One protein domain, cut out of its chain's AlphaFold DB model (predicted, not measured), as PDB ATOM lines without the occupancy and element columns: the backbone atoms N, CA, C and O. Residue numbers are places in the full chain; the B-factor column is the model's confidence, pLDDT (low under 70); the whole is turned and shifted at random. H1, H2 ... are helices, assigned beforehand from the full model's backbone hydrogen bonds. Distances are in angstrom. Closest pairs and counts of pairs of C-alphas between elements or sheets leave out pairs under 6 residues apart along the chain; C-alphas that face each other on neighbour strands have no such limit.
ATOM      1  N   GLU A   4      14.460 215.200  29.037       80.12
ATOM      2  CA  GLU A   4      14.804 214.228  27.995       80.12
ATOM      3  C   GLU A   4      13.987 212.930  28.103       80.12
ATOM      4  O   GLU A   4      13.557 212.376  27.091       80.12
ATOM      5  N   GLU A   5      13.693 212.477  29.325       79.75
ATOM      6  CA  GLU A   5      12.881 211.276  29.563       79.75
ATOM      7  C   GLU A   5      11.424 211.502  29.146       79.75
ATOM      8  O   GLU A   5      10.817 210.653  28.490       79.75
ATOM      9  N   TYR A   6      10.872 212.682  29.448       80.69
ATOM     10  CA  TYR A   6       9.525 213.049  29.010       80.69
ATOM     11  C   TYR A   6       9.419 213.146  27.485       80.69
ATOM     12  O   TYR A   6       8.399 212.753  26.913       80.69
ATOM     13  N   GLN A   7      10.454 213.659  26.815       79.50
ATOM     14  CA  GLN A   7      10.498 213.694  25.353       79.50
ATOM     15  C   GLN A   7      10.552 212.284  24.758       79.50
ATOM     16  O   GLN A   7       9.809 211.997  23.820       79.50
ATOM     17  N   GLY A   8      11.374 211.393  25.322       80.50
ATOM     18  CA  GLY A   8      11.432 209.988  24.914       80.50
ATOM     19  C   GLY A   8      10.075 209.294  25.046       80.50
ATOM     20  O   GLY A   8       9.593 208.675  24.096       80.50
ATOM     21  N   LEU A   9       9.396 209.484  26.182       81.00
ATOM     22  CA  LEU A   9       8.043 208.968  26.398       81.00
ATOM     23  C   LEU A   9       7.046 209.532  25.384       81.00
ATOM     24  O   LEU A   9       6.261 208.779  24.812       81.00
ATOM     25  N   ALA A  10       7.086 210.839  25.120       80.62
ATOM     26  CA  ALA A  10       6.199 211.472  24.151       80.62
ATOM     27  C   ALA A  10       6.340 210.873  22.743       80.62
ATOM     28  O   ALA A  10       5.331 210.616  22.087       80.62
ATOM     29  N   ILE A  11       7.570 210.594  22.300       81.94
ATOM     30  CA  ILE A  11       7.838 209.957  21.002       81.94
ATOM     31  C   ILE A  11       7.258 208.541  20.968       81.94
ATOM     32  O   ILE A  11       6.595 208.180  19.998       81.94
ATOM     33  N   ILE A  12       7.428 207.763  22.042       82.88
ATOM     34  CA  ILE A  12       6.851 206.414  22.156       82.88
ATOM     35  C   ILE A  12       5.320 206.467  22.070       82.88
ATOM     36  O   ILE A  12       4.720 205.686  21.329       82.88
ATOM     37  N   TYR A  13       4.677 207.411  22.768       79.38
ATOM     38  CA  TYR A  13       3.227 207.603  22.684       79.38
ATOM     39  C   TYR A  13       2.776 207.955  21.263       79.38
ATOM     40  O   TYR A  13       1.774 207.413  20.794       79.38
ATOM     41  N   ILE A  14       3.505 208.832  20.565       79.94
ATOM     42  CA  ILE A  14       3.206 209.203  19.174       79.94
ATOM     43  C   ILE A  14       3.368 207.995  18.244       79.94
ATOM     44  O   ILE A  14       2.457 207.715  17.472       79.94
ATOM     45  N   LYS A  15       4.461 207.230  18.355       78.62
ATOM     46  CA  LYS A  15       4.673 206.005  17.565       78.62
ATOM     47  C   LYS A  15       3.556 204.990  17.775       78.62
ATOM     48  O   LYS A  15       2.991 204.480  16.810       78.62
ATOM     49  N   LYS A  16       3.187 204.749  19.038       78.69
ATOM     50  CA  LYS A  16       2.090 203.842  19.393       78.69
ATOM     51  C   LYS A  16       0.752 204.323  18.832       78.69
ATOM     52  O   LYS A  16      -0.052 203.503  18.406       78.69
ATOM     53  N   TYR A  17       0.515 205.637  18.819       76.50
ATOM     54  CA  TYR A  17      -0.686 206.216  18.221       76.50
ATOM     55  C   TYR A  17      -0.707 206.036  16.702       76.50
ATOM     56  O   TYR A  17      -1.708 205.577  16.167       76.50
ATOM     57  N   LEU A  18       0.391 206.355  16.016       74.12
ATOM     58  CA  LEU A  18       0.479 206.278  14.558       74.12
ATOM     59  C   LEU A  18       0.439 204.839  14.032       74.12
ATOM     60  O   LEU A  18       0.085 204.648  12.867       74.12
ATOM     61  N   ASN A  19       0.755 203.851  14.881       72.44
ATOM     62  CA  ASN A  19       0.773 202.420  14.561       72.44
ATOM     63  C   ASN A  19       1.551 202.124  13.268       72.44
ATOM     64  O   ASN A  19       1.141 201.319  12.430       72.44
ATOM     65  N   ASN A  20       2.638 202.866  13.067       67.00
ATOM     66  CA  ASN A  20       3.389 202.867  11.827       67.00
ATOM     67  C   ASN A  20       4.883 202.975  12.140       67.00
ATOM     68  O   ASN A  20       5.356 204.014  12.600       67.00
ATOM     69  N   ASP A  21       5.607 201.890  11.870       65.25
ATOM     70  CA  ASP A  21       7.062 201.785  12.016       65.25
ATOM     71  C   ASP A  21       7.847 202.686  11.049       65.25
ATOM     72  O   ASP A  21       9.044 202.876  11.234       65.25
ATOM     73  N   ASN A  22       7.198 203.286  10.041       65.88
ATOM     74  CA  ASN A  22       7.879 204.172   9.090       65.88
ATOM     75  C   ASN A  22       8.184 205.569   9.654       65.88
ATOM     76  O   ASN A  22       8.863 206.347   8.987       65.88
ATOM     77  N   PHE A  23       7.683 205.921  10.843       68.94
ATOM     78  CA  PHE A  23       8.029 207.194  11.475       68.94
ATOM     79  C   PHE A  23       9.297 207.049  12.317       68.94
ATOM     80  O   PHE A  23       9.277 206.506  13.427       68.94
ATOM     81  N   THR A  24      10.394 207.591  11.797       74.19
ATOM     82  CA  THR A  24      11.657 207.721  12.526       74.19
ATOM     83  C   THR A  24      11.492 208.689  13.703       74.19
ATOM     84  O   THR A  24      10.730 209.653  13.640       74.19
ATOM     85  N   ASP A  25      12.228 208.466  14.790       72.25
ATOM     86  CA  ASP A  25      12.245 209.339  15.974       72.25
ATOM     87  C   ASP A  25      12.577 210.794  15.608       72.25
ATOM     88  O   ASP A  25      12.041 211.726  16.209       72.25
ATOM     89  N   ASP A  26      13.422 210.974  14.592       74.06
ATOM     90  CA  ASP A  26      13.852 212.275  14.081       74.06
ATOM     91  C   ASP A  26      12.736 213.010  13.313       74.06
ATOM     92  O   ASP A  26      12.487 214.194  13.550       74.06
ATOM     93  N   ASP A  27      11.972 212.283  12.489       72.06
ATOM     94  CA  ASP A  27      10.765 212.786  11.819       72.06
ATOM     95  C   ASP A  27       9.713 213.234  12.838       72.06
ATOM     96  O   ASP A  27       9.117 214.306  12.714       72.06
ATOM     97  N   ILE A  28       9.517 212.448  13.899       75.12
ATOM     98  CA  ILE A  28       8.571 212.788  14.965       75.12
ATOM     99  C   ILE A  28       9.053 214.019  15.741       75.12
ATOM    100  O   ILE A  28       8.253 214.912  16.033       75.12
ATOM    101  N   LYS A  29      10.351 214.118  16.043       74.94
ATOM    102  CA  LYS A  29      10.921 215.299  16.708       74.94
ATOM    103  C   LYS A  29      10.763 216.567  15.879       74.94
ATOM    104  O   LYS A  29      10.376 217.599  16.431       74.94
ATOM    105  N   THR A  30      11.031 216.487  14.582       75.38
ATOM    106  CA  THR A  30      11.060 217.658  13.702       75.38
ATOM    107  C   THR A  30       9.654 218.088  13.300       75.38
ATOM    108  O   THR A  30       9.295 219.256  13.440       75.38
ATOM    109  N   ASN A  31       8.820 217.141  12.870       74.31
ATOM    110  CA  ASN A  31       7.510 217.440  12.302       74.31
ATOM    111  C   ASN A  31       6.399 217.514  13.364       74.31
ATOM    112  O   ASN A  31       5.376 218.170  13.166       74.31
ATOM    113  N   HIS A  32       6.597 216.873  14.522       78.69
ATOM    114  CA  HIS A  32       5.608 216.803  15.605       78.69
ATOM    115  C   HIS A  32       6.097 217.414  16.926       78.69
ATOM    116  O   HIS A  32       5.536 217.129  17.986       78.69
ATOM    117  N   SER A  33       7.071 218.332  16.876       80.75
ATOM    118  CA  SER A  33       7.600 219.052  18.049       80.75
ATOM    119  C   SER A  33       6.501 219.671  18.934       80.75
ATOM    120  O   SER A  33       6.548 219.599  20.166       80.75
ATOM    121  N   LEU A  34       5.442 220.212  18.319       81.38
ATOM    122  CA  LEU A  34       4.306 220.793  19.041       81.38
ATOM    123  C   LEU A  34       3.481 219.738  19.799       81.38
ATOM    124  O   LEU A  34       3.058 219.978  20.933       81.38
ATOM    125  N   ALA A  35       3.277 218.564  19.194       81.19
ATOM    126  CA  ALA A  35       2.589 217.445  19.830       81.19
ATOM    127  C   ALA A  35       3.424 216.886  20.989       81.19
ATOM    128  O   ALA A  35       2.888 216.689  22.080       81.19
ATOM    129  N   ILE A  36       4.743 216.743  20.799       83.06
ATOM    130  CA  ILE A  36       5.685 216.354  21.859       83.06
ATOM    131  C   ILE A  36       5.569 217.316  23.039       83.06
ATOM    132  O   ILE A  36       5.360 216.880  24.167       83.06
ATOM    133  N   LYS A  37       5.627 218.631  22.798       84.00
ATOM    134  CA  LYS A  37       5.547 219.636  23.865       84.00
ATOM    135  C   LYS A  37       4.235 219.550  24.652       84.00
ATOM    136  O   LYS A  37       4.258 219.646  25.879       84.00
ATOM    137  N   ARG A  38       3.100 219.329  23.976       83.56
ATOM    138  CA  ARG A  38       1.808 219.122  24.656       83.56
ATOM    139  C   ARG A  38       1.781 217.844  25.490       83.56
ATOM    140  O   ARG A  38       1.259 217.872  26.601       83.56
ATOM    141  N   ILE A  39       2.354 216.754  24.983       83.50
ATOM    142  CA  ILE A  39       2.451 215.489  25.720       83.50
ATOM    143  C   ILE A  39       3.342 215.658  26.950       83.50
ATOM    144  O   ILE A  39       2.921 215.308  28.046       83.50
ATOM    145  N   VAL A  40       4.524 216.260  26.804       84.06
ATOM    146  CA  VAL A  40       5.440 216.545  27.920       84.06
ATOM    147  C   VAL A  40       4.747 217.393  28.987       84.06
ATOM    148  O   VAL A  40       4.829 217.079  30.169       84.06
ATOM    149  N   MET A  41       4.015 218.436  28.587       83.31
ATOM    150  CA  MET A  41       3.263 219.273  29.524       83.31
ATOM    151  C   MET A  41       2.192 218.469  30.274       83.31
ATOM    152  O   MET A  41       2.049 218.630  31.484       83.31
ATOM    153  N   ARG A  42       1.468 217.577  29.587       79.75
ATOM    154  CA  ARG A  42       0.488 216.676  30.215       79.75
ATOM    155  C   ARG A  42       1.146 215.700  31.184       79.75
ATOM    156  O   ARG A  42       0.633 215.532  32.280       79.75
ATOM    157  N   LEU A  43       2.260 215.084  30.789       79.62
ATOM    158  CA  LEU A  43       3.010 214.148  31.626       79.62
ATOM    159  C   LEU A  43       3.496 214.835  32.905       79.62
ATOM    160  O   LEU A  43       3.251 214.314  33.982       79.62
ATOM    161  N   LYS A  44       4.056 216.047  32.798       81.19
ATOM    162  CA  LYS A  44       4.434 216.862  33.963       81.19
ATOM    163  C   LYS A  44       3.231 217.150  34.876       81.19
ATOM    164  O   LYS A  44       3.319 216.915  36.070       81.19
ATOM    165  N   ASN A  45       2.086 217.551  34.313       79.44
ATOM    166  CA  ASN A  45       0.862 217.776  35.096       79.44
ATOM    167  C   ASN A  45       0.352 216.500  35.795       79.44
ATOM    168  O   ASN A  45      -0.215 216.589  36.879       79.44
ATOM    169  N   LEU A  46       0.514 215.324  35.176       73.38
ATOM    170  CA  LEU A  46       0.140 214.036  35.771       73.38
ATOM    171  C   LEU A  46       1.099 213.607  36.884       73.38
ATOM    172  O   LEU A  46       0.636 213.051  37.873       73.38
ATOM    173  N   ASP A  47       2.395 213.880  36.736       71.62
ATOM    174  CA  ASP A  47       3.401 213.664  37.787       71.62
ATOM    175  C   ASP A  47       3.183 214.610  38.983       71.62
ATOM    176  O   ASP A  47       3.369 214.217  40.131       71.62
ATOM    177  N   GLU A  48       2.745 215.849  38.729       69.38
ATOM    178  CA  GLU A  48       2.429 216.841  39.771       69.38
ATOM    179  C   GLU A  48       1.084 216.590  40.476       69.38
ATOM    180  O   GLU A  48       0.839 217.128  41.559       69.38
ATOM    181  N   LEU A  49       0.197 215.779  39.893       63.94
ATOM    182  CA  LEU A  49      -1.066 215.407  40.524       63.94
ATOM    183  C   LEU A  49      -0.792 214.427  41.679       63.94
ATOM    184  O   LEU A  49      -0.210 213.363  41.454       63.94
ATOM    185  N   PRO A  50      -1.238 214.721  42.917       52.88
ATOM    186  CA  PRO A  50      -1.027 213.821  44.041       52.88
ATOM    187  C   PRO A  50      -1.689 212.469  43.753       52.88
ATOM    188  O   PRO A  50      -2.911 212.377  43.581       52.88
ATOM    189  N   GLN A  51      -0.870 211.414  43.702       51.56
ATOM    190  CA  GLN A  51      -1.327 210.036  43.558       51.56
ATOM    191  C   GLN A  51      -2.188 209.665  44.770       51.56
ATOM    192  O   GLN A  51      -1.688 209.364  45.849       51.56
ATOM    193  N   TYR A  65     -12.235 201.950  30.662       34.19
ATOM    194  CA  TYR A  65     -10.983 201.416  31.195       34.19
ATOM    195  C   TYR A  65      -9.792 202.250  30.720       34.19
ATOM    196  O   TYR A  65      -9.494 202.280  29.522       34.19
ATOM    197  N   MET A  66      -9.189 203.005  31.645       40.41
ATOM    198  CA  MET A  66      -8.040 203.848  31.350       40.41
ATOM    199  C   MET A  66      -6.853 202.943  31.035       40.41
ATOM    200  O   MET A  66      -6.006 202.667  31.876       40.41
ATOM    201  N   ASP A  67      -6.787 202.489  29.788       41.41
ATOM    202  CA  ASP A  67      -5.514 202.250  29.141       41.41
ATOM    203  C   ASP A  67      -4.756 203.577  29.277       41.41
ATOM    204  O   ASP A  67      -5.176 204.591  28.709       41.41
ATOM    205  N   ASN A  68      -3.723 203.608  30.125       46.22
ATOM    206  CA  ASN A  68      -2.981 204.811  30.540       46.22
ATOM    207  C   ASN A  68      -2.551 205.721  29.366       46.22
ATOM    208  O   ASN A  68      -2.288 206.908  29.551       46.22
ATOM    209  N   ASN A  69      -2.565 205.206  28.134       48.09
ATOM    210  CA  ASN A  69      -2.413 205.976  26.906       48.09
ATOM    211  C   ASN A  69      -3.458 207.083  26.687       48.09
ATOM    212  O   ASN A  69      -3.113 208.127  26.137       48.09
ATOM    213  N   ASN A  70      -4.730 206.888  27.053       54.09
ATOM    214  CA  ASN A  70      -5.803 207.828  26.687       54.09
ATOM    215  C   ASN A  70      -5.806 209.119  27.523       54.09
ATOM    216  O   ASN A  70      -6.381 210.119  27.092       54.09
ATOM    217  N   VAL A  71      -5.153 209.120  28.689       61.34
ATOM    218  CA  VAL A  71      -5.004 210.319  29.534       61.34
ATOM    219  C   VAL A  71      -3.965 211.272  28.934       61.34
ATOM    220  O   VAL A  71      -4.134 212.492  28.958       61.34
ATOM    221  N   VAL A  72      -2.914 210.704  28.339       64.50
ATOM    222  CA  VAL A  72      -1.817 211.448  27.713       64.50
ATOM    223  C   VAL A  72      -2.191 211.868  26.287       64.50
ATOM    224  O   VAL A  72      -2.064 213.040  25.939       64.50
ATOM    225  N   MET A  73      -2.732 210.949  25.477       68.94
ATOM    226  CA  MET A  73      -3.168 211.200  24.096       68.94
ATOM    227  C   MET A  73      -4.621 211.679  24.029       68.94
ATOM    228  O   MET A  73      -5.563 210.931  23.749       68.94
ATOM    229  N   THR A  74      -4.798 212.975  24.252       73.50
ATOM    230  CA  THR A  74      -6.098 213.655  24.176       73.50
ATOM    231  C   THR A  74      -6.485 214.021  22.742       73.50
ATOM    232  O   THR A  74      -5.639 214.064  21.851       73.50
ATOM    233  N   LYS A  75      -7.784 214.259  22.490       70.50
ATOM    234  CA  LYS A  75      -8.318 214.545  21.140       70.50
ATOM    235  C   LYS A  75      -7.601 215.714  20.457       70.50
ATOM    236  O   LYS A  75      -7.402 215.681  19.250       70.50
ATOM    237  N   ASP A  76      -7.183 216.712  21.231       71.12
ATOM    238  CA  ASP A  76      -6.450 217.869  20.729       71.12
ATOM    239  C   ASP A  76      -5.023 217.526  20.270       71.12
ATOM    240  O   ASP A  76      -4.564 218.075  19.277       71.12
ATOM    241  N   ILE A  77      -4.348 216.581  20.932       78.12
ATOM    242  CA  ILE A  77      -3.025 216.087  20.517       78.12
ATOM    243  C   ILE A  77      -3.169 215.164  19.307       78.12
ATOM    244  O   ILE A  77      -2.411 215.279  18.352       78.12
ATOM    245  N   LYS A  78      -4.198 214.310  19.304       72.88
ATOM    246  CA  LYS A  78      -4.543 213.443  18.169       72.88
ATOM    247  C   LYS A  78      -4.853 214.239  16.896       72.88
ATOM    248  O   LYS A  78      -4.543 213.761  15.817       72.88
ATOM    249  N   ALA A  79      -5.420 215.442  17.018       75.62
ATOM    250  CA  ALA A  79      -5.682 216.341  15.891       75.62
ATOM    251  C   ALA A  79      -4.420 217.029  15.338       75.62
ATOM    252  O   ALA A  79      -4.421 217.479  14.196       75.62
ATOM    253  N   LEU A  80      -3.353 217.124  16.138       74.19
ATOM    254  CA  LEU A  80      -2.044 217.631  15.703       74.19
ATOM    255  C   LEU A  80      -1.187 216.548  15.039       74.19
ATOM    256  O   LEU A  80      -0.133 216.852  14.481       74.19
ATOM    257  N   LEU A  81      -1.616 215.291  15.140       76.94
ATOM    258  CA  LEU A  81      -0.944 214.140  14.566       76.94
ATOM    259  C   LEU A  81      -1.700 213.682  13.316       76.94
ATOM    260  O   LEU A  81      -2.924 213.819  13.248       76.94
TER     261      LEU A  81
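Overview. This is residues 4 to 51 and 65 to 81 of the 89 residues of an uncharacterized protein of Clostridium beijerinckii (UniProt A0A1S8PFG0). Two longer helices, H1 and H3, cross as a lopsided X, the first half of H1 over the middle of H3, and three shorter helices are set round this crossing. H2 packs crosswise on H1 beside the beginning of H3, H5 packs along the first half of H3 on another side of it than H1, and the small H4 sits near both long helices. The printed part has 65 residues with five named helices, in the order H1, H2, H3, H4, H5, and no named strand; its class is all helix. It is compact, with a radius of gyration of the C-alphas of 11.5 A, and the C-alphas span 37 by 27 by 18 A.

Along the chain. H1 takes residues 4 to 18, from C-alpha 4 at (14.804, 214.228, 27.995), and is 21.2 A long. H2 takes residues 25 to 31. H3, the longest helix, takes residues 33 to 48, from C-alpha 33 at (7.600, 219.052, 18.049), and is 22.4 A long. H4 takes residues 69 to 72. H5 takes residues 75 to 80, with C-alpha 80 at (-2.044, 217.631, 15.703).

Arrangement. H3 is the hub and touches three helices. Residues 6 to 11 of H1 touch residues 36 to 43 of H3, at a steep tilt of 65 degrees, opposite ways; their closest C-alphas, those of Ala 10 and Ile 36, are 5.4 A apart. H5 touches residues 34 to 39 of H3 at a shallow tilt of 31 degrees, opposite ways, closest at the C-alphas of Ala 35 and Ile 77, 5.8 A. H4 and H3 only just touch, with 3 pairs of C-alphas within 8 A, the closest those of Ile 39 and Val 72 at 6.2 A. H2 touches residues 11 to 14 of H1 and is about perpendicular to it at 83 degrees; the closest C-alphas are those of Ile 11 and Ile 28, 6.7 A. The helix packing is mostly crossed, but only just: 1 of 3 touching pairs with a tilt is at a shallow tilt. H2 and H5 are apart. Every O i to N i+4 pair is within hydrogen-bond range in H1, H2, H3 and H5; H4 is too short for such a pair.

Size, cuts and confidence. The C-alphas of Asn 22 and Pro 50, the two farthest apart, are 37.3 A apart. Residues 52 to 64 are not printed, and C-alphas 51 and 65 are 17.9 A apart across this cut, which falls in the link from H3 to H4. Of the links printed whole, H2 to H3 and H4 to H5 are tight, and H1 to H2 is short. The mean pLDDT of the printed part is 72.4; residues 20 to 23, 48 to 51 and 65 to 73 are under 70.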